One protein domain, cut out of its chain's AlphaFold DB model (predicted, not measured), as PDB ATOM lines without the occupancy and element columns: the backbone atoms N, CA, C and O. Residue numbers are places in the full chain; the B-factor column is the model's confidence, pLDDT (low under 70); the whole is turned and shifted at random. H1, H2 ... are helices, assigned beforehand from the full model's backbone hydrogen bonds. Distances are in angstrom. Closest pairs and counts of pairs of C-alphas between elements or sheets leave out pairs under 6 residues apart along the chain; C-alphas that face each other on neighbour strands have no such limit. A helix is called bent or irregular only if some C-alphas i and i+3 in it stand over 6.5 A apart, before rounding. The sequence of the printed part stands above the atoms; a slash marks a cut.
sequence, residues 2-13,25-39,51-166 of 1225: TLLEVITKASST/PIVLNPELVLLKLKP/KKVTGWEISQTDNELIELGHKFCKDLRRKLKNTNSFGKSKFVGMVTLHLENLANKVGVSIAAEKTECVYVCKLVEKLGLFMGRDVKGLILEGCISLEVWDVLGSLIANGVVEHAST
ATOM      1  N   THR A   2      99.487 188.810 134.213       72.25
ATOM      2  CA  THR A   2     100.921 188.656 133.899       72.25
ATOM      3  C   THR A   2     101.662 187.932 135.030       72.25
ATOM      4  O   THR A   2     101.194 187.931 136.165       72.25
ATOM      5  N   LEU A   3     102.834 187.340 134.759       44.66
ATOM      6  CA  LEU A   3     103.661 186.721 135.811       44.66
ATOM      7  C   LEU A   3     103.966 187.717 136.946       44.66
ATOM      8  O   LEU A   3     103.905 187.352 138.115       44.66
ATOM      9  N   LEU A   4     104.209 188.985 136.592       47.09
ATOM     10  CA  LEU A   4     104.421 190.071 137.544       47.09
ATOM     11  C   LEU A   4     103.186 190.299 138.429       47.09
ATOM     12  O   LEU A   4     103.312 190.237 139.644       47.09
ATOM     13  N   GLU A   5     101.992 190.469 137.845       53.34
ATOM     14  CA  GLU A   5     100.736 190.592 138.608       53.34
ATOM     15  C   GLU A   5     100.501 189.407 139.547       53.34
ATOM     16  O   GLU A   5     100.014 189.599 140.657       53.34
ATOM     17  N   VAL A   6     100.830 188.184 139.122       53.81
ATOM     18  CA  VAL A   6     100.631 186.986 139.946       53.81
ATOM     19  C   VAL A   6     101.629 186.936 141.107       53.81
ATOM     20  O   VAL A   6     101.223 186.608 142.219       53.81
ATOM     21  N   ILE A   7     102.886 187.345 140.899       53.25
ATOM     22  CA  ILE A   7     103.877 187.514 141.977       53.25
ATOM     23  C   ILE A   7     103.439 188.627 142.942       53.25
ATOM     24  O   ILE A   7     103.437 188.414 144.153       53.25
ATOM     25  N   THR A   8     103.000 189.786 142.438       56.25
ATOM     26  CA  THR A   8     102.478 190.884 143.270       56.25
ATOM     27  C   THR A   8     101.245 190.447 144.063       56.25
ATOM     28  O   THR A   8     101.128 190.770 145.243       56.25
ATOM     29  N   LYS A   9     100.346 189.664 143.457       54.66
ATOM     30  CA  LYS A   9      99.140 189.160 144.122       54.66
ATOM     31  C   LYS A   9      99.474 188.115 145.190       54.66
ATOM     32  O   LYS A   9      98.956 188.221 146.296       54.66
ATOM     33  N   ALA A  10     100.386 187.184 144.899       43.34
ATOM     34  CA  ALA A  10     100.894 186.217 145.872       43.34
ATOM     35  C   ALA A  10     101.577 186.914 147.064       43.34
ATOM     36  O   ALA A  10     101.292 186.580 148.211       43.34
ATOM     37  N   SER A  11     102.395 187.938 146.796       40.38
ATOM     38  CA  SER A  11     102.988 188.809 147.818       40.38
ATOM     39  C   SER A  11     101.919 189.523 148.656       40.38
ATOM     40  O   SER A  11     102.015 189.506 149.877       40.38
ATOM     41  N   SER A  12     100.860 190.063 148.040       41.50
ATOM     42  CA  SER A  12      99.764 190.721 148.776       41.50
ATOM     43  C   SER A  12      98.912 189.774 149.633       41.50
ATOM     44  O   SER A  12      98.245 190.231 150.554       41.50
ATOM     45  N   THR A  13      98.941 188.462 149.365       40.28
ATOM     46  CA  THR A  13      98.320 187.438 150.227       40.28
ATOM     47  C   THR A  13      99.213 186.961 151.375       40.28
ATOM     48  O   THR A  13      98.745 186.184 152.205       40.28
ATOM     49  N   PRO A  25     117.361 180.053 159.473       45.62
ATOM     50  CA  PRO A  25     118.283 180.930 160.200       45.62
ATOM     51  C   PRO A  25     119.711 180.960 159.626       45.62
ATOM     52  O   PRO A  25     120.614 181.488 160.272       45.62
ATOM     53  N   ILE A  26     119.941 180.337 158.468       47.00
ATOM     54  CA  ILE A  26     121.265 180.053 157.897       47.00
ATOM     55  C   ILE A  26     121.301 180.574 156.458       47.00
ATOM     56  O   ILE A  26     120.326 180.432 155.717       47.00
ATOM     57  N   VAL A  27     122.440 181.129 156.032       43.56
ATOM     58  CA  VAL A  27     122.711 181.398 154.611       43.56
ATOM     59  C   VAL A  27     122.917 180.057 153.897       43.56
ATOM     60  O   VAL A  27     124.034 179.550 153.815       43.56
ATOM     61  N   LEU A  28     121.814 179.454 153.445       44.00
ATOM     62  CA  LEU A  28     121.798 178.151 152.775       44.00
ATOM     63  C   LEU A  28     122.724 178.150 151.550       44.00
ATOM     64  O   LEU A  28     122.718 179.093 150.758       44.00
ATOM     65  N   ASN A  29     123.481 177.066 151.364       46.62
ATOM     66  CA  ASN A  29     124.378 176.912 150.218       46.62
ATOM     67  C   ASN A  29     123.564 176.814 148.903       46.62
ATOM     68  O   ASN A  29     122.879 175.805 148.696       46.62
ATOM     69  N   PRO A  30     123.627 177.815 147.999       47.69
ATOM     70  CA  PRO A  30     122.711 177.908 146.862       47.69
ATOM     71  C   PRO A  30     122.929 176.803 145.818       47.69
ATOM     72  O   PRO A  30     121.966 176.366 145.186       47.69
ATOM     73  N   GLU A  31     124.164 176.312 145.674       46.84
ATOM     74  CA  GLU A  31     124.556 175.302 144.679       46.84
ATOM     75  C   GLU A  31     123.725 174.013 144.803       46.84
ATOM     76  O   GLU A  31     123.243 173.468 143.811       46.84
ATOM     77  N   LEU A  32     123.506 173.531 146.032       47.34
ATOM     78  CA  LEU A  32     122.811 172.262 146.273       47.34
ATOM     79  C   LEU A  32     121.285 172.376 146.171       47.34
ATOM     80  O   LEU A  32     120.626 171.395 145.817       47.34
ATOM     81  N   VAL A  33     120.722 173.550 146.471       49.34
ATOM     82  CA  VAL A  33     119.270 173.780 146.433       49.34
ATOM     83  C   VAL A  33     118.790 173.902 144.987       49.34
ATOM     84  O   VAL A  33     117.830 173.237 144.597       49.34
ATOM     85  N   LEU A  34     119.488 174.693 144.162       52.06
ATOM     86  CA  LEU A  34     119.093 174.957 142.774       52.06
ATOM     87  C   LEU A  34     119.105 173.693 141.897       52.06
ATOM     88  O   LEU A  34     118.238 173.539 141.039       52.06
ATOM     89  N   LEU A  35     120.027 172.758 142.150       51.69
ATOM     90  CA  LEU A  35     120.152 171.498 141.403       51.69
ATOM     91  C   LEU A  35     119.021 170.481 141.664       51.69
ATOM     92  O   LEU A  35     118.889 169.518 140.904       51.69
ATOM     93  N   LYS A  36     118.209 170.658 142.716       54.28
ATOM     94  CA  LYS A  36     117.128 169.722 143.090       54.28
ATOM     95  C   LYS A  36     115.723 170.156 142.670       54.28
ATOM     96  O   LYS A  36     114.816 169.321 142.680       54.28
ATOM     97  N   LEU A  37     115.525 171.421 142.298       45.38
ATOM     98  CA  LEU A  37     114.196 171.967 142.009       45.38
ATOM     99  C   LEU A  37     113.559 171.276 140.791       45.38
ATOM    100  O   LEU A  37     114.104 171.302 139.687       45.38
ATOM    101  N   LYS A  38     112.369 170.693 140.976       44.97
ATOM    102  CA  LYS A  38     111.562 170.106 139.896       44.97
ATOM    103  C   LYS A  38     110.148 170.697 139.911       44.97
ATOM    104  O   LYS A  38     109.550 170.788 140.983       44.97
ATOM    105  N   PRO A  39     109.587 171.085 138.752       45.19
ATOM    106  CA  PRO A  39     108.203 171.530 138.679       45.19
ATOM    107  C   PRO A  39     107.247 170.358 138.933       45.19
ATOM    108  O   PRO A  39     107.485 169.237 138.480       45.19
ATOM    109  N   LYS A  51     102.726 177.052 138.875       44.94
ATOM    110  CA  LYS A  51     103.121 175.726 139.363       44.94
ATOM    111  C   LYS A  51     103.915 175.903 140.650       44.94
ATOM    112  O   LYS A  51     104.868 176.683 140.677       44.94
ATOM    113  N   LYS A  52     103.521 175.199 141.709       39.84
ATOM    114  CA  LYS A  52     104.229 175.235 142.988       39.84
ATOM    115  C   LYS A  52     105.591 174.559 142.800       39.84
ATOM    116  O   LYS A  52     105.680 173.495 142.191       39.84
ATOM    117  N   VAL A  53     106.666 175.181 143.283       42.12
ATOM    118  CA  VAL A  53     108.003 174.572 143.226       42.12
ATOM    119  C   VAL A  53     108.195 173.719 144.476       42.12
ATOM    120  O   VAL A  53     108.613 174.202 145.525       42.12
ATOM    121  N   THR A  54     107.845 172.443 144.365       47.47
ATOM    122  CA  THR A  54     108.173 171.410 145.354       47.47
ATOM    123  C   THR A  54     109.636 170.977 145.221       47.47
ATOM    124  O   THR A  54     110.203 171.040 144.132       47.47
ATOM    125  N   GLY A  55     110.251 170.502 146.310       43.50
ATOM    126  CA  GLY A  55     111.658 170.067 146.307       43.50
ATOM    127  C   GLY A  55     112.648 171.054 146.935       43.50
ATOM    128  O   GLY A  55     113.842 170.967 146.661       43.50
ATOM    129  N   TRP A  56     112.179 171.962 147.800       48.28
ATOM    130  CA  TRP A  56     113.029 172.684 148.760       48.28
ATOM    131  C   TRP A  56     113.555 171.721 149.841       48.28
ATOM    132  O   TRP A  56     113.152 171.762 151.002       48.28
ATOM    133  N   GLU A  57     114.445 170.812 149.446       53.34
ATOM    134  CA  GLU A  57     115.207 169.985 150.377       53.34
ATOM    135  C   GLU A  57     116.359 170.812 150.958       53.34
ATOM    136  O   GLU A  57     117.456 170.859 150.397       53.34
ATOM    137  N   ILE A  58     116.097 171.449 152.104       58.72
ATOM    138  CA  ILE A  58     117.131 171.945 153.026       58.72
ATOM    139  C   ILE A  58     118.150 170.814 153.232       58.72
ATOM    140  O   ILE A  58     117.751 169.655 153.405       58.72
ATOM    141  N   SER A  59     119.456 171.104 153.174       69.25
ATOM    142  CA  SER A  59     120.452 170.034 153.277       69.25
ATOM    143  C   SER A  59     120.357 169.336 154.638       69.25
ATOM    144  O   SER A  59     119.913 169.927 155.624       69.25
ATOM    145  N   GLN A  60     120.757 168.063 154.719       73.44
ATOM    146  CA  GLN A  60     120.728 167.352 156.001       73.44
ATOM    147  C   GLN A  60     121.565 168.093 157.058       73.44
ATOM    148  O   GLN A  60     121.127 168.226 158.195       73.44
ATOM    149  N   THR A  61     122.713 168.652 156.660       72.75
ATOM    150  CA  THR A  61     123.554 169.488 157.520       72.75
ATOM    151  C   THR A  61     122.809 170.731 158.008       72.75
ATOM    152  O   THR A  61     122.810 170.994 159.205       72.75
ATOM    153  N   ASP A  62     122.132 171.468 157.123       73.44
ATOM    154  CA  ASP A  62     121.390 172.681 157.500       73.44
ATOM    155  C   ASP A  62     120.226 172.362 158.457       73.44
ATOM    156  O   ASP A  62     120.054 173.053 159.458       73.44
ATOM    157  N   ASN A  63     119.484 171.271 158.225       79.12
ATOM    158  CA  ASN A  63     118.445 170.800 159.152       79.12
ATOM    159  C   ASN A  63     119.027 170.429 160.529       79.12
ATOM    160  O   ASN A  63     118.481 170.819 161.560       79.12
ATOM    161  N   GLU A  64     120.157 169.717 160.567       79.12
ATOM    162  CA  GLU A  64     120.834 169.356 161.820       79.12
ATOM    163  C   GLU A  64     121.372 170.589 162.575       79.12
ATOM    164  O   GLU A  64     121.361 170.605 163.808       79.12
ATOM    165  N   LEU A  65     121.805 171.637 161.862       82.00
ATOM    166  CA  LEU A  65     122.200 172.926 162.445       82.00
ATOM    167  C   LEU A  65     120.984 173.696 162.999       82.00
ATOM    168  O   LEU A  65     121.066 174.255 164.095       82.00
ATOM    169  N   ILE A  66     119.846 173.671 162.296       80.19
ATOM    170  CA  ILE A  66     118.570 174.260 162.739       80.19
ATOM    171  C   ILE A  66     118.068 173.572 164.020       80.19
ATOM    172  O   ILE A  66     117.804 174.249 165.018       80.19
ATOM    173  N   GLU A  67     118.022 172.235 164.059       84.25
ATOM    174  CA  GLU A  67     117.651 171.486 165.270       84.25
ATOM    175  C   GLU A  67     118.594 171.775 166.449       84.25
ATOM    176  O   GLU A  67     118.136 171.960 167.584       84.25
ATOM    177  N   LEU A  68     119.910 171.854 166.198       85.88
ATOM    178  CA  LEU A  68     120.904 172.221 167.211       85.88
ATOM    179  C   LEU A  68     120.621 173.622 167.781       85.88
ATOM    180  O   LEU A  68     120.693 173.810 169.001       85.88
ATOM    181  N   GLY A  69     120.263 174.574 166.912       86.25
ATOM    182  CA  GLY A  69     119.853 175.935 167.253       86.25
ATOM    183  C   GLY A  69     118.609 175.969 168.140       86.25
ATOM    184  O   GLY A  69     118.698 176.401 169.291       86.25
ATOM    185  N   HIS A  70     117.465 175.449 167.679       86.44
ATOM    186  CA  HIS A  70     116.222 175.465 168.470       86.44
ATOM    187  C   HIS A  70     116.372 174.740 169.816       86.44
ATOM    188  O   HIS A  70     115.858 175.212 170.836       86.44
ATOM    189  N   LYS A  71     117.102 173.616 169.857       88.38
ATOM    190  CA  LYS A  71     117.385 172.883 171.100       88.38
ATOM    191  C   LYS A  71     118.184 173.739 172.085       88.38
ATOM    192  O   LYS A  71     117.808 173.822 173.256       88.38
ATOM    193  N   PHE A  72     119.237 174.405 171.612       90.81
ATOM    194  CA  PHE A  72     120.028 175.338 172.412       90.81
ATOM    195  C   PHE A  72     119.187 176.526 172.899       90.81
ATOM    196  O   PHE A  72     119.159 176.788 174.102       90.81
ATOM    197  N   CYS A  73     118.434 177.185 172.015       87.06
ATOM    198  CA  CYS A  73     117.571 178.318 172.359       87.06
ATOM    199  C   CYS A  73     116.528 177.948 173.422       87.06
ATOM    200  O   CYS A  73     116.342 178.683 174.394       87.06
ATOM    201  N   LYS A  74     115.888 176.779 173.296       88.25
ATOM    202  CA  LYS A  74     114.910 176.261 174.267       88.25
ATOM    203  C   LYS A  74     115.534 176.009 175.641       88.25
ATOM    204  O   LYS A  74     114.935 176.366 176.659       88.25
ATOM    205  N   ASP A  75     116.735 175.437 175.689       87.44
ATOM    206  CA  ASP A  75     117.437 175.181 176.949       87.44
ATOM    207  C   ASP A  75     118.031 176.443 177.584       87.44
ATOM    208  O   ASP A  75     117.945 176.604 178.806       87.44
ATOM    209  N   LEU A  76     118.584 177.362 176.789       88.50
ATOM    210  CA  LEU A  76     119.123 178.630 177.275       88.50
ATOM    211  C   LEU A  76     118.002 179.536 177.802       88.50
ATOM    212  O   LEU A  76     118.071 179.973 178.951       88.50
ATOM    213  N   ARG A  77     116.913 179.724 177.042       87.00
ATOM    214  CA  ARG A  77     115.738 180.514 177.465       87.00
ATOM    215  C   ARG A  77     115.084 179.935 178.733       87.00
ATOM    216  O   ARG A  77     114.567 180.685 179.558       87.00
ATOM    217  N   ARG A  78     115.153 178.611 178.944       86.25
ATOM    218  CA  ARG A  78     114.723 177.935 180.187       86.25
ATOM    219  C   ARG A  78     115.648 178.210 181.382       86.25
ATOM    220  O   ARG A  78     115.158 178.288 182.508       86.25
ATOM    221  N   LYS A  79     116.959 178.347 181.166       85.25
ATOM    222  CA  LYS A  79     117.942 178.630 182.231       85.25
ATOM    223  C   LYS A  79     118.025 180.115 182.587       85.25
ATOM    224  O   LYS A  79     118.088 180.426 183.773       85.25
ATOM    225  N   LEU A  80     117.942 181.017 181.606       83.25
ATOM    226  CA  LEU A  80     117.942 182.470 181.830       83.25
ATOM    227  C   LEU A  80     116.759 182.932 182.696       83.25
ATOM    228  O   LEU A  80     116.935 183.799 183.542       83.25
ATOM    229  N   LYS A  81     115.591 182.278 182.595       83.25
ATOM    230  CA  LYS A  81     114.445 182.520 183.497       83.25
ATOM    231  C   LYS A  81     114.709 182.182 184.976       83.25
ATOM    232  O   LYS A  81     113.944 182.614 185.827       83.25
ATOM    233  N   ASN A  82     115.772 181.434 185.292       74.12
ATOM    234  CA  ASN A  82     116.128 180.975 186.640       74.12
ATOM    235  C   ASN A  82     117.521 181.491 187.065       74.12
ATOM    236  O   ASN A  82     118.367 180.719 187.538       74.12
ATOM    237  N   THR A  83     117.755 182.797 186.884       60.50
ATOM    238  CA  THR A  83     119.024 183.522 187.128       60.50
ATOM    239  C   THR A  83     119.754 183.107 188.409       60.50
ATOM    240  O   THR A  83     120.942 182.794 188.351       60.50
ATOM    241  N   ASN A  84     119.040 182.981 189.534       65.25
ATOM    242  CA  ASN A  84     119.582 182.592 190.850       65.25
ATOM    243  C   ASN A  84     120.339 181.241 190.875       65.25
ATOM    244  O   ASN A  84     121.006 180.928 191.859       65.25
ATOM    245  N   SER A  85     120.242 180.422 189.821       71.94
ATOM    246  CA  SER A  85     120.908 179.114 189.700       71.94
ATOM    247  C   SER A  85     121.971 179.033 188.587       71.94
ATOM    248  O   SER A  85     122.739 178.059 188.522       71.94
ATOM    249  N   PHE A  86     122.028 180.034 187.702       82.81
ATOM    250  CA  PHE A  86     122.709 179.976 186.406       82.81
ATOM    251  C   PHE A  86     123.822 181.033 186.308       82.81
ATOM    252  O   PHE A  86     123.669 182.074 185.684       82.81
ATOM    253  N   GLY A  87     124.954 180.757 186.965       82.56
ATOM    254  CA  GLY A  87     126.122 181.646 186.984       82.56
ATOM    255  C   GLY A  87     126.979 181.615 185.709       82.56
ATOM    256  O   GLY A  87     126.888 180.687 184.903       82.56
ATOM    257  N   LYS A  88     127.866 182.614 185.580       86.56
ATOM    258  CA  LYS A  88     128.653 182.937 184.371       86.56
ATOM    259  C   LYS A  88     129.321 181.723 183.703       86.56
ATOM    260  O   LYS A  88     129.121 181.507 182.513       86.56
ATOM    261  N   SER A  89     130.034 180.880 184.455       84.69
ATOM    262  CA  SER A  89     130.719 179.691 183.912       84.69
ATOM    263  C   SER A  89     129.768 178.642 183.318       84.69
ATOM    264  O   SER A  89     130.066 178.057 182.278       84.69
ATOM    265  N   LYS A  90     128.575 178.446 183.906       87.44
ATOM    266  CA  LYS A  90     127.544 177.542 183.357       87.44
ATOM    267  C   LYS A  90     126.962 178.054 182.038       87.44
ATOM    268  O   LYS A  90     126.494 177.244 181.243       87.44
ATOM    269  N   PHE A  91     126.951 179.371 181.831       89.69
ATOM    270  CA  PHE A  91     126.557 179.989 180.565       89.69
ATOM    271  C   PHE A  91     127.680 179.892 179.533       89.69
ATOM    272  O   PHE A  91     127.439 179.360 178.455       89.69
ATOM    273  N   VAL A  92     128.907 180.301 179.885       87.25
ATOM    274  CA  VAL A  92     130.082 180.213 179.002       87.25
ATOM    275  C   VAL A  92     130.249 178.786 178.483       87.25
ATOM    276  O   VAL A  92     130.152 178.588 177.280       87.25
ATOM    277  N   GLY A  93     130.342 177.776 179.357       87.31
ATOM    278  CA  GLY A  93     130.472 176.373 178.939       87.31
ATOM    279  C   GLY A  93     129.288 175.832 178.122       87.31
ATOM    280  O   GLY A  93     129.460 174.920 177.316       87.31
ATOM    281  N   MET A  94     128.089 176.406 178.277       89.12
ATOM    282  CA  MET A  94     126.924 176.064 177.453       89.12
ATOM    283  C   MET A  94     127.010 176.669 176.045       89.12
ATOM    284  O   MET A  94     126.626 176.005 175.083       89.12
ATOM    285  N   VAL A  95     127.543 177.887 175.920       88.88
ATOM    286  CA  VAL A  95     127.860 178.522 174.633       88.88
ATOM    287  C   VAL A  95     129.028 177.797 173.956       88.88
ATOM    288  O   VAL A  95     128.904 177.451 172.784       88.88
ATOM    289  N   THR A  96     130.105 177.466 174.687       89.62
ATOM    290  CA  THR A  96     131.234 176.664 174.176       89.62
ATOM    291  C   THR A  96     130.737 175.363 173.563       89.62
ATOM    292  O   THR A  96     131.001 175.105 172.395       89.62
ATOM    293  N   LEU A  97     129.951 174.583 174.313       89.94
ATOM    294  CA  LEU A  97     129.460 173.285 173.859       89.94
ATOM    295  C   LEU A  97     128.546 173.404 172.630       89.94
ATOM    296  O   LEU A  97     128.569 172.531 171.765       89.94
ATOM    297  N   HIS A  98     127.738 174.462 172.519       88.81
ATOM    298  CA  HIS A  98     126.937 174.694 171.314       88.81
ATOM    299  C   HIS A  98     127.828 174.991 170.101       88.81
ATOM    300  O   HIS A  98     127.677 174.341 169.068       88.81
ATOM    301  N   LEU A  99     128.801 175.894 170.254       87.56
ATOM    302  CA  LEU A  99     129.736 176.268 169.192       87.56
ATOM    303  C   LEU A  99     130.678 175.119 168.796       87.56
ATOM    304  O   LEU A  99     130.940 174.950 167.614       87.56
ATOM    305  N   GLU A 100     131.131 174.277 169.728       88.19
ATOM    306  CA  GLU A 100     131.903 173.060 169.423       88.19
ATOM    307  C   GLU A 100     131.074 172.052 168.611       88.19
ATOM    308  O   GLU A 100     131.568 171.478 167.640       88.19
ATOM    309  N   ASN A 101     129.795 171.853 168.950       87.38
ATOM    310  CA  ASN A 101     128.905 171.004 168.152       87.38
ATOM    311  C   ASN A 101     128.637 171.598 166.758       87.38
ATOM    312  O   ASN A 101     128.612 170.851 165.781       87.38
ATOM    313  N   LEU A 102     128.511 172.926 166.650       85.56
ATOM    314  CA  LEU A 102     128.418 173.641 165.375       85.56
ATOM    315  C   LEU A 102     129.696 173.435 164.538       85.56
ATOM    316  O   LEU A 102     129.619 173.033 163.380       85.56
ATOM    317  N   ALA A 103     130.875 173.606 165.147       85.69
ATOM    318  CA  ALA A 103     132.181 173.396 164.522       85.69
ATOM    319  C   ALA A 103     132.329 171.973 163.964       85.69
ATOM    320  O   ALA A 103     132.729 171.795 162.814       85.69
ATOM    321  N   ASN A 104     131.936 170.965 164.751       85.69
ATOM    322  CA  ASN A 104     131.965 169.556 164.356       85.69
ATOM    323  C   ASN A 104     131.010 169.235 163.192       85.69
ATOM    324  O   ASN A 104     131.303 168.335 162.409       85.69
ATOM    325  N   LYS A 105     129.884 169.954 163.060       83.31
ATOM    326  CA  LYS A 105     128.922 169.788 161.952       83.31
ATOM    327  C   LYS A 105     129.325 170.536 160.679       83.31
ATOM    328  O   LYS A 105     129.106 170.018 159.590       83.31
ATOM    329  N   VAL A 106     129.948 171.709 160.808       80.00
ATOM    330  CA  VAL A 106     130.451 172.515 159.676       80.00
ATOM    331  C   VAL A 106     131.860 172.065 159.225       80.00
ATOM    332  O   VAL A 106     132.316 172.429 158.147       80.00
ATOM    333  N   GLY A 107     132.553 171.237 160.016       76.00
ATOM    334  CA  GLY A 107     133.891 170.710 159.706       76.00
ATOM    335  C   GLY A 107     135.051 171.648 160.076       76.00
ATOM    336  O   GLY A 107     136.165 171.484 159.580       76.00
ATOM    337  N   VAL A 108     134.811 172.639 160.940       77.56
ATOM    338  CA  VAL A 108     135.780 173.691 161.285       77.56
ATOM    339  C   VAL A 108     136.671 173.243 162.444       77.56
ATOM    340  O   VAL A 108     136.274 173.287 163.607       77.56
ATOM    341  N   SER A 109     137.915 172.858 162.152       70.12
ATOM    342  CA  SER A 109     138.907 172.561 163.191       70.12
ATOM    343  C   SER A 109     139.511 173.845 163.785       70.12
ATOM    344  O   SER A 109     139.891 174.786 163.081       70.12
ATOM    345  N   ILE A 110     139.590 173.910 165.119       65.56
ATOM    346  CA  ILE A 110     140.093 175.082 165.853       65.56
ATOM    347  C   ILE A 110     141.165 174.634 166.846       65.56
ATOM    348  O   ILE A 110     140.875 174.209 167.962       65.56
ATOM    349  N   ALA A 111     142.426 174.755 166.430       53.50
ATOM    350  CA  ALA A 111     143.574 174.624 167.317       53.50
ATOM    351  C   ALA A 111     143.715 175.902 168.164       53.50
ATOM    352  O   ALA A 111     144.033 176.971 167.642       53.50
ATOM    353  N   ALA A 112     143.451 175.797 169.466       56.56
ATOM    354  CA  ALA A 112     143.592 176.886 170.425       56.56
ATOM    355  C   ALA A 112     143.829 176.344 171.844       56.56
ATOM    356  O   ALA A 112     143.384 175.249 172.191       56.56
ATOM    357  N   GLU A 113     144.520 177.129 172.668       53.41
ATOM    358  CA  GLU A 113     144.728 176.838 174.088       53.41
ATOM    359  C   GLU A 113     143.416 176.983 174.875       53.41
ATOM    360  O   GLU A 113     142.611 177.880 174.614       53.41
ATOM    361  N   LYS A 114     143.189 176.085 175.843       58.78
ATOM    362  CA  LYS A 114     141.894 175.900 176.523       58.78
ATOM    363  C   LYS A 114     141.643 176.880 177.680       58.78
ATOM    364  O   LYS A 114     141.265 176.473 178.775       58.78
ATOM    365  N   THR A 115     141.828 178.172 177.436       60.00
ATOM    366  CA  THR A 115     141.447 179.235 178.379       60.00
ATOM    367  C   THR A 115     140.001 179.644 178.090       60.00
ATOM    368  O   THR A 115     139.751 180.234 177.041       60.00
ATOM    369  N   GLU A 116     139.055 179.314 178.981       64.56
ATOM    370  CA  GLU A 116     137.604 179.272 178.680       64.56
ATOM    371  C   GLU A 116     137.078 180.478 177.875       64.56
ATOM    372  O   GLU A 116     136.580 180.288 176.765       64.56
ATOM    373  N   CYS A 117     137.238 181.714 178.369       66.12
ATOM    374  CA  CYS A 117     136.747 182.908 177.663       66.12
ATOM    375  C   CYS A 117     137.423 183.120 176.296       66.12
ATOM    376  O   CYS A 117     136.744 183.374 175.304       66.12
ATOM    377  N   VAL A 118     138.754 182.985 176.218       77.62
ATOM    378  CA  VAL A 118     139.527 183.219 174.979       77.62
ATOM    379  C   VAL A 118     139.164 182.192 173.904       77.62
ATOM    380  O   VAL A 118     139.102 182.524 172.719       77.62
ATOM    381  N   TYR A 119     138.898 180.950 174.311       83.44
ATOM    382  CA  TYR A 119     138.460 179.886 173.416       83.44
ATOM    383  C   TYR A 119     137.059 180.162 172.846       83.44
ATOM    384  O   TYR A 119     136.867 180.049 171.635       83.44
ATOM    385  N   VAL A 120     136.108 180.621 173.674       84.25
ATOM    386  CA  VAL A 120     134.767 181.016 173.201       84.25
ATOM    387  C   VAL A 120     134.824 182.202 172.243       84.25
ATOM    388  O   VAL A 120     134.155 182.161 171.215       84.25
ATOM    389  N   CYS A 121     135.652 183.219 172.496       83.81
ATOM    390  CA  CYS A 121     135.783 184.348 171.568       83.81
ATOM    391  C   CYS A 121     136.306 183.910 170.183       83.81
ATOM    392  O   CYS A 121     135.780 184.358 169.166       83.81
ATOM    393  N   LYS A 122     137.265 182.973 170.125       83.94
ATOM    394  CA  LYS A 122     137.770 182.388 168.862       83.94
ATOM    395  C   LYS A 122     136.759 181.469 168.164       83.94
ATOM    396  O   LYS A 122     136.789 181.333 166.942       83.94
ATOM    397  N   LEU A 123     135.871 180.824 168.925       83.81
ATOM    398  CA  LEU A 123     134.728 180.088 168.380       83.81
ATOM    399  C   LEU A 123     133.707 181.057 167.759       83.81
ATOM    400  O   LEU A 123     133.307 180.850 166.619       83.81
ATOM    401  N   VAL A 124     133.337 182.134 168.462       85.88
ATOM    402  CA  VAL A 124     132.407 183.171 167.973       85.88
ATOM    403  C   VAL A 124     132.929 183.847 166.701       85.88
ATOM    404  O   VAL A 124     132.177 183.965 165.738       85.88
ATOM    405  N   GLU A 125     134.212 184.210 166.663       84.69
ATOM    406  CA  GLU A 125     134.901 184.778 165.492       84.69
ATOM    407  C   GLU A 125     134.737 183.910 164.233       84.69
ATOM    408  O   GLU A 125     134.410 184.412 163.160       84.69
ATOM    409  N   LYS A 126     134.909 182.588 164.361       84.06
ATOM    410  CA  LYS A 126     134.851 181.654 163.224       84.06
ATOM    411  C   LYS A 126     133.452 181.147 162.880       84.06
ATOM    412  O   LYS A 126     133.245 180.678 161.763       84.06
ATOM    413  N   LEU A 127     132.520 181.166 163.833       84.38
ATOM    414  CA  LEU A 127     131.242 180.452 163.730       84.38
ATOM    415  C   LEU A 127     130.009 181.352 163.868       84.38
ATOM    416  O   LEU A 127     128.897 180.886 163.630       84.38
ATOM    417  N   GLY A 128     130.171 182.637 164.201       80.38
ATOM    418  CA  GLY A 128     129.056 183.564 164.422       80.38
ATOM    419  C   GLY A 128     128.136 183.763 163.213       80.38
ATOM    420  O   GLY A 128     126.952 184.044 163.390       80.38
ATOM    421  N   LEU A 129     128.645 183.538 161.996       79.06
ATOM    422  CA  LEU A 129     127.865 183.551 160.751       79.06
ATOM    423  C   LEU A 129     126.950 182.323 160.584       79.06
ATOM    424  O   LEU A 129     125.950 182.413 159.878       79.06
ATOM    425  N   PHE A 130     127.259 181.200 161.243       76.81
ATOM    426  CA  PHE A 130     126.461 179.964 161.212       76.81
ATOM    427  C   PHE A 130     125.437 179.880 162.359       76.81
ATOM    428  O   PHE A 130     124.687 178.910 162.450       76.81
ATOM    429  N   MET A 131     125.400 180.874 163.254       81.31
ATOM    430  CA  MET A 131     124.383 180.970 164.301       81.31
ATOM    431  C   MET A 131     123.095 181.592 163.752       81.31
ATOM    432  O   MET A 131     123.136 182.650 163.128       81.31
ATOM    433  N   GLY A 132     121.942 180.996 164.062       77.62
ATOM    434  CA  GLY A 132     120.642 181.605 163.762       77.62
ATOM    435  C   GLY A 132     120.375 182.886 164.562       77.62
ATOM    436  O   GLY A 132     120.945 183.078 165.639       77.62
ATOM    437  N   ARG A 133     119.465 183.742 164.074       79.88
ATOM    438  CA  ARG A 133     119.061 184.997 164.743       79.88
ATOM    439  C   ARG A 133     118.704 184.791 166.220       79.88
ATOM    440  O   ARG A 133     119.263 185.465 167.080       79.88
ATOM    441  N   ASP A 134     117.858 183.808 166.523       80.62
ATOM    442  CA  ASP A 134     117.470 183.432 167.890       80.62
ATOM    443  C   ASP A 134     118.653 183.050 168.781       80.62
ATOM    444  O   ASP A 134     118.679 183.374 169.970       80.62
ATOM    445  N   VAL A 135     119.627 182.335 168.211       86.50
ATOM    446  CA  VAL A 135     120.841 181.901 168.909       86.50
ATOM    447  C   VAL A 135     121.670 183.135 169.260       86.50
ATOM    448  O   VAL A 135     122.017 183.322 170.427       86.50
ATOM    449  N   LYS A 136     121.910 184.023 168.285       84.81
ATOM    450  CA  LYS A 136     122.609 185.303 168.479       84.81
ATOM    451  C   LYS A 136     121.922 186.158 169.550       84.81
ATOM    452  O   LYS A 136     122.582 186.592 170.491       84.81
ATOM    453  N   GLY A 137     120.605 186.345 169.446       84.00
ATOM    454  CA  GLY A 137     119.815 187.179 170.357       84.00
ATOM    455  C   GLY A 137     119.783 186.657 171.795       84.00
ATOM    456  O   GLY A 137     120.013 187.424 172.729       84.00
ATOM    457  N   LEU A 138     119.585 185.349 171.999       86.31
ATOM    458  CA  LEU A 138     119.592 184.751 173.342       86.31
ATOM    459  C   LEU A 138     120.996 184.687 173.962       86.31
ATOM    460  O   LEU A 138     121.126 184.812 175.182       86.31
ATOM    461  N   ILE A 139     122.055 184.529 173.158       88.44
ATOM    462  CA  ILE A 139     123.432 184.662 173.654       88.44
ATOM    463  C   ILE A 139     123.704 186.119 174.046       88.44
ATOM    464  O   ILE A 139     124.257 186.342 175.119       88.44
ATOM    465  N   LEU A 140     123.263 187.106 173.256       87.94
ATOM    466  CA  LEU A 140     123.387 188.529 173.593       87.94
ATOM    467  C   LEU A 140     122.658 188.863 174.908       87.94
ATOM    468  O   LEU A 140     123.254 189.448 175.815       87.94
ATOM    469  N   GLU A 141     121.398 188.439 175.049       85.12
ATOM    470  CA  GLU A 141     120.600 188.617 176.269       85.12
ATOM    471  C   GLU A 141     121.282 187.966 177.482       85.12
ATOM    472  O   GLU A 141     121.392 188.593 178.540       85.12
ATOM    473  N   GLY A 142     121.792 186.740 177.326       86.06
ATOM    474  CA  GLY A 142     122.528 186.027 178.369       86.06
ATOM    475  C   GLY A 142     123.848 186.702 178.745       86.06
ATOM    476  O   GLY A 142     124.142 186.843 179.931       86.06
ATOM    477  N   CYS A 143     124.603 187.197 177.763       88.81
ATOM    478  CA  CYS A 143     125.841 187.949 177.965       88.81
ATOM    479  C   CYS A 143     125.617 189.228 178.777       88.81
ATOM    480  O   CYS A 143     126.401 189.508 179.684       88.81
ATOM    481  N   ILE A 144     124.552 189.986 178.496       86.88
ATOM    482  CA  ILE A 144     124.225 191.202 179.255       86.88
ATOM    483  C   ILE A 144     123.709 190.834 180.655       86.88
ATOM    484  O   ILE A 144     124.177 191.382 181.651       86.88
ATOM    485  N   SER A 145     122.774 189.882 180.747       85.75
ATOM    486  CA  SER A 145     122.095 189.518 182.005       85.75
ATOM    487  C   SER A 145     123.009 188.822 183.015       85.75
ATOM    488  O   SER A 145     122.791 188.926 184.220       85.75
ATOM    489  N   LEU A 146     124.034 188.115 182.531       86.75
ATOM    490  CA  LEU A 146     125.050 187.448 183.348       86.75
ATOM    491  C   LEU A 146     126.390 188.197 183.344       86.75
ATOM    492  O   LEU A 146     127.359 187.697 183.914       86.75
ATOM    493  N   GLU A 147     126.458 189.384 182.734       87.81
ATOM    494  CA  GLU A 147     127.646 190.246 182.688       87.81
ATOM    495  C   GLU A 147     128.912 189.495 182.218       87.81
ATOM    496  O   GLU A 147     129.938 189.455 182.912       87.81
ATOM    497  N   VAL A 148     128.811 188.837 181.060       88.12
ATOM    498  CA  VAL A 148     129.884 188.079 180.394       88.12
ATOM    499  C   VAL A 148     130.433 188.929 179.247       88.12
ATOM    500  O   VAL A 148     130.097 188.752 178.074       88.12
ATOM    501  N   TRP A 149     131.241 189.917 179.632       87.62
ATOM    502  CA  TRP A 149     131.654 191.030 178.776       87.62
ATOM    503  C   TRP A 149     132.599 190.636 177.634       87.62
ATOM    504  O   TRP A 149     132.484 191.198 176.551       87.62
ATOM    505  N   ASP A 150     133.475 189.646 177.833       86.94
ATOM    506  CA  ASP A 150     134.477 189.250 176.829       86.94
ATOM    507  C   ASP A 150     133.818 188.655 175.573       86.94
ATOM    508  O   ASP A 150     134.122 189.036 174.441       86.94
ATOM    509  N   VAL A 151     132.841 187.765 175.786       86.81
ATOM    510  CA  VAL A 151     132.041 187.146 174.718       86.81
ATOM    511  C   VAL A 151     131.140 188.190 174.049       86.81
ATOM    512  O   VAL A 151     130.983 188.164 172.830       86.81
ATOM    513  N   LEU A 152     130.611 189.158 174.808       88.94
ATOM    514  CA  LEU A 152     129.830 190.268 174.251       88.94
ATOM    515  C   LEU A 152     130.679 191.167 173.337       88.94
ATOM    516  O   LEU A 152     130.252 191.489 172.230       88.94
ATOM    517  N   GLY A 153     131.899 191.515 173.758       86.31
ATOM    518  CA  GLY A 153     132.854 192.254 172.931       86.31
ATOM    519  C   GLY A 153     133.224 191.501 171.651       86.31
ATOM    520  O   GLY A 153     133.263 192.106 170.583       86.31
ATOM    521  N   SER A 154     133.401 190.178 171.729       85.94
ATOM    522  CA  SER A 154     133.638 189.322 170.558       85.94
ATOM    523  C   SER A 154     132.444 189.286 169.589       85.94
ATOM    524  O   SER A 154     132.648 189.377 168.380       85.94
ATOM    525  N   LEU A 155     131.204 189.221 170.085       86.44
ATOM    526  CA  LEU A 155     130.000 189.276 169.242       86.44
ATOM    527  C   LEU A 155     129.862 190.621 168.513       86.44
ATOM    528  O   LEU A 155     129.539 190.643 167.325       86.44
ATOM    529  N   ILE A 156     130.135 191.731 169.208       87.00
ATOM    530  CA  ILE A 156     130.072 193.084 168.637       87.00
ATOM    531  C   ILE A 156     131.191 193.286 167.604       87.00
ATOM    532  O   ILE A 156     130.910 193.686 166.478       87.00
ATOM    533  N   ALA A 157     132.444 192.967 167.949       85.19
ATOM    534  CA  ALA A 157     133.603 193.196 167.079       85.19
ATOM    535  C   ALA A 157     133.542 192.409 165.755       85.19
ATOM    536  O   ALA A 157     134.017 192.892 164.729       85.19
ATOM    537  N   ASN A 158     132.924 191.223 165.769       81.94
ATOM    538  CA  ASN A 158     132.729 190.383 164.585       81.94
ATOM    539  C   ASN A 158     131.442 190.706 163.793       81.94
ATOM    540  O   ASN A 158     131.100 189.967 162.873       81.94
ATOM    541  N   GLY A 159     130.695 191.762 164.147       76.31
ATOM    542  CA  GLY A 159     129.465 192.153 163.439       76.31
ATOM    543  C   GLY A 159     128.322 191.130 163.541       76.31
ATOM    544  O   GLY A 159     127.444 191.093 162.687       76.31
ATOM    545  N   VAL A 160     128.327 190.276 164.571       75.50
ATOM    546  CA  VAL A 160     127.392 189.139 164.710       75.50
ATOM    547  C   VAL A 160     126.014 189.579 165.236       75.50
ATOM    548  O   VAL A 160     125.059 188.803 165.202       75.50
ATOM    549  N   VAL A 161     125.886 190.814 165.729       73.88
ATOM    550  CA  VAL A 161     124.683 191.319 166.410       73.88
ATOM    551  C   VAL A 161     123.700 191.963 165.422       73.88
ATOM    552  O   VAL A 161     123.961 193.037 164.892       73.88
ATOM    553  N   GLU A 162     122.545 191.325 165.212       66.88
ATOM    554  CA  GLU A 162     121.465 191.808 164.331       66.88
ATOM    555  C   GLU A 162     120.471 192.762 165.030       66.88
ATOM    556  O   GLU A 162     120.222 192.658 166.234       66.88
ATOM    557  N   HIS A 163     119.814 193.617 164.236       59.22
ATOM    558  CA  HIS A 163     118.852 194.661 164.641       59.22
ATOM    559  C   HIS A 163     117.842 194.285 165.715       59.22
ATOM    560  O   HIS A 163     117.683 195.004 166.699       59.22
ATOM    561  N   ALA A 164     117.164 193.148 165.554       57.06
ATOM    562  CA  ALA A 164     116.136 192.716 166.498       57.06
ATOM    563  C   ALA A 164     116.678 192.547 167.936       57.06
ATOM    564  O   ALA A 164     115.912 192.596 168.896       57.06
ATOM    565  N   SER A 165     117.998 192.386 168.092       59.94
ATOM    566  CA  SER A 165     118.674 192.194 169.379       59.94
ATOM    567  C   SER A 165     119.314 193.469 169.957       59.94
ATOM    568  O   SER A 165     119.641 193.487 171.144       59.94
ATOM    569  N   THR A 166     119.512 194.540 169.175       62.50
ATOM    570  CA  THR A 166     120.263 195.735 169.628       62.50
ATOM    571  C   THR A 166     119.436 196.738 170.431       62.50
ATOM    572  O   THR A 166     120.025 197.519 171.175       62.50
TER     573      THR A 166
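This is residues 2 to 13, 25 to 39 and 51 to 166 of the 1225 residues of the protein "YLP motif-containing protein 1" of Salvia splendens (UniProt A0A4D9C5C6). Five helices pack in a ring of contacts, H3 to H4 to H5 to H7 and through H6 back to H3, with the short H8 on H6. From the first end of H3 a loose arm of residues 28 to 39 and 51 to 59, with the short H2, makes much of the length, and residues 2 to 13, with H1, stand free. The printed part has 143 residues, with eight named helices in the order H1 to H8 and no named strand: the class is all helix. It is loose, with a radius of gyration of the C-alphas of 18.5 A, and elongated, spanning 58 by 33 by 26 A.

The longest helix, H3, holds residues 60 to 80 and measures 30.1 A from C-alpha 60 at (120.728, 167.352, 156.001) to C-alpha 80 at (117.942, 182.470, 181.830). H4, residues 88 to 106, is 26.9 A long. H5, residues 116 to 130, is 20.7 A long and irregular, with C-alphas 126 and 129 7.6 A apart. H6, residues 133 to 145, measures 18.1 A, and H7, residues 149 to 157, 12.1 A. H8, residues 163 to 166, ends at C-alpha 166 (120.263, 195.735, 169.628). Earlier in the chain are H1, residues 3 to 12, and H2, residues 30 to 34.

H3, H4 and H6 form an up and down bundle, each running against the one before it. H3 and H4 are a helical hairpin at a shallow tilt of 6 degrees; H4 touches H3 with residues 98 to 106 alone, and the closest C-alphas, of Leu 65 and Leu 102, are 6.9 A apart. H3 touches H6 the same way at a shallow tilt of 27 degrees, closest at the C-alphas of Cys 73 and Val 135, 6.0 A. H4 and H6 are close but not clearly touching, with Phe 91 and Gly 142 closest, their C-alphas 7.6 A apart. H5 touches H4 at a steep tilt of 44 degrees, with the C-alphas of Thr 96 and Val 120 closest at 5.7 A, and H7 at a shallow tilt of 31 degrees, with those of Cys 121 and Ser 154 closest at 5.5 A. H6 and H7 are a helical hairpin at a steep tilt of 39 degrees; residues 140 to 144 of H6 alone touch H7, and the closest C-alphas, of Cys 143 and Leu 152, are 5.9 A apart. Residues 136 to 141 of H6 alone touch H8, with the C-alphas of Gly 137 and Ser 165 closest at 5.2 A. H1 and H2 touch no helix. Every O i to N i+4 pair is within hydrogen-bond range in H1, H2, H3, H4, H6 and H7, and 9 of 11 in H5; H8 is too short for such a pair.

The farthest C-alphas, of Thr 2 and Thr 115, are 60.9 A apart. Residues 14 to 24 and 40 to 50 are not printed; the C-alpha gaps are 23.2 A and 6.6 A. Residues 38 to 39 pair antiparallel with residues 53 to 54. Of the links printed whole, none is long. Mean pLDDT of the printed part is 72.7; 50 residues are under 70, among them 3 to 13, 25 to 39 and 51 to 59.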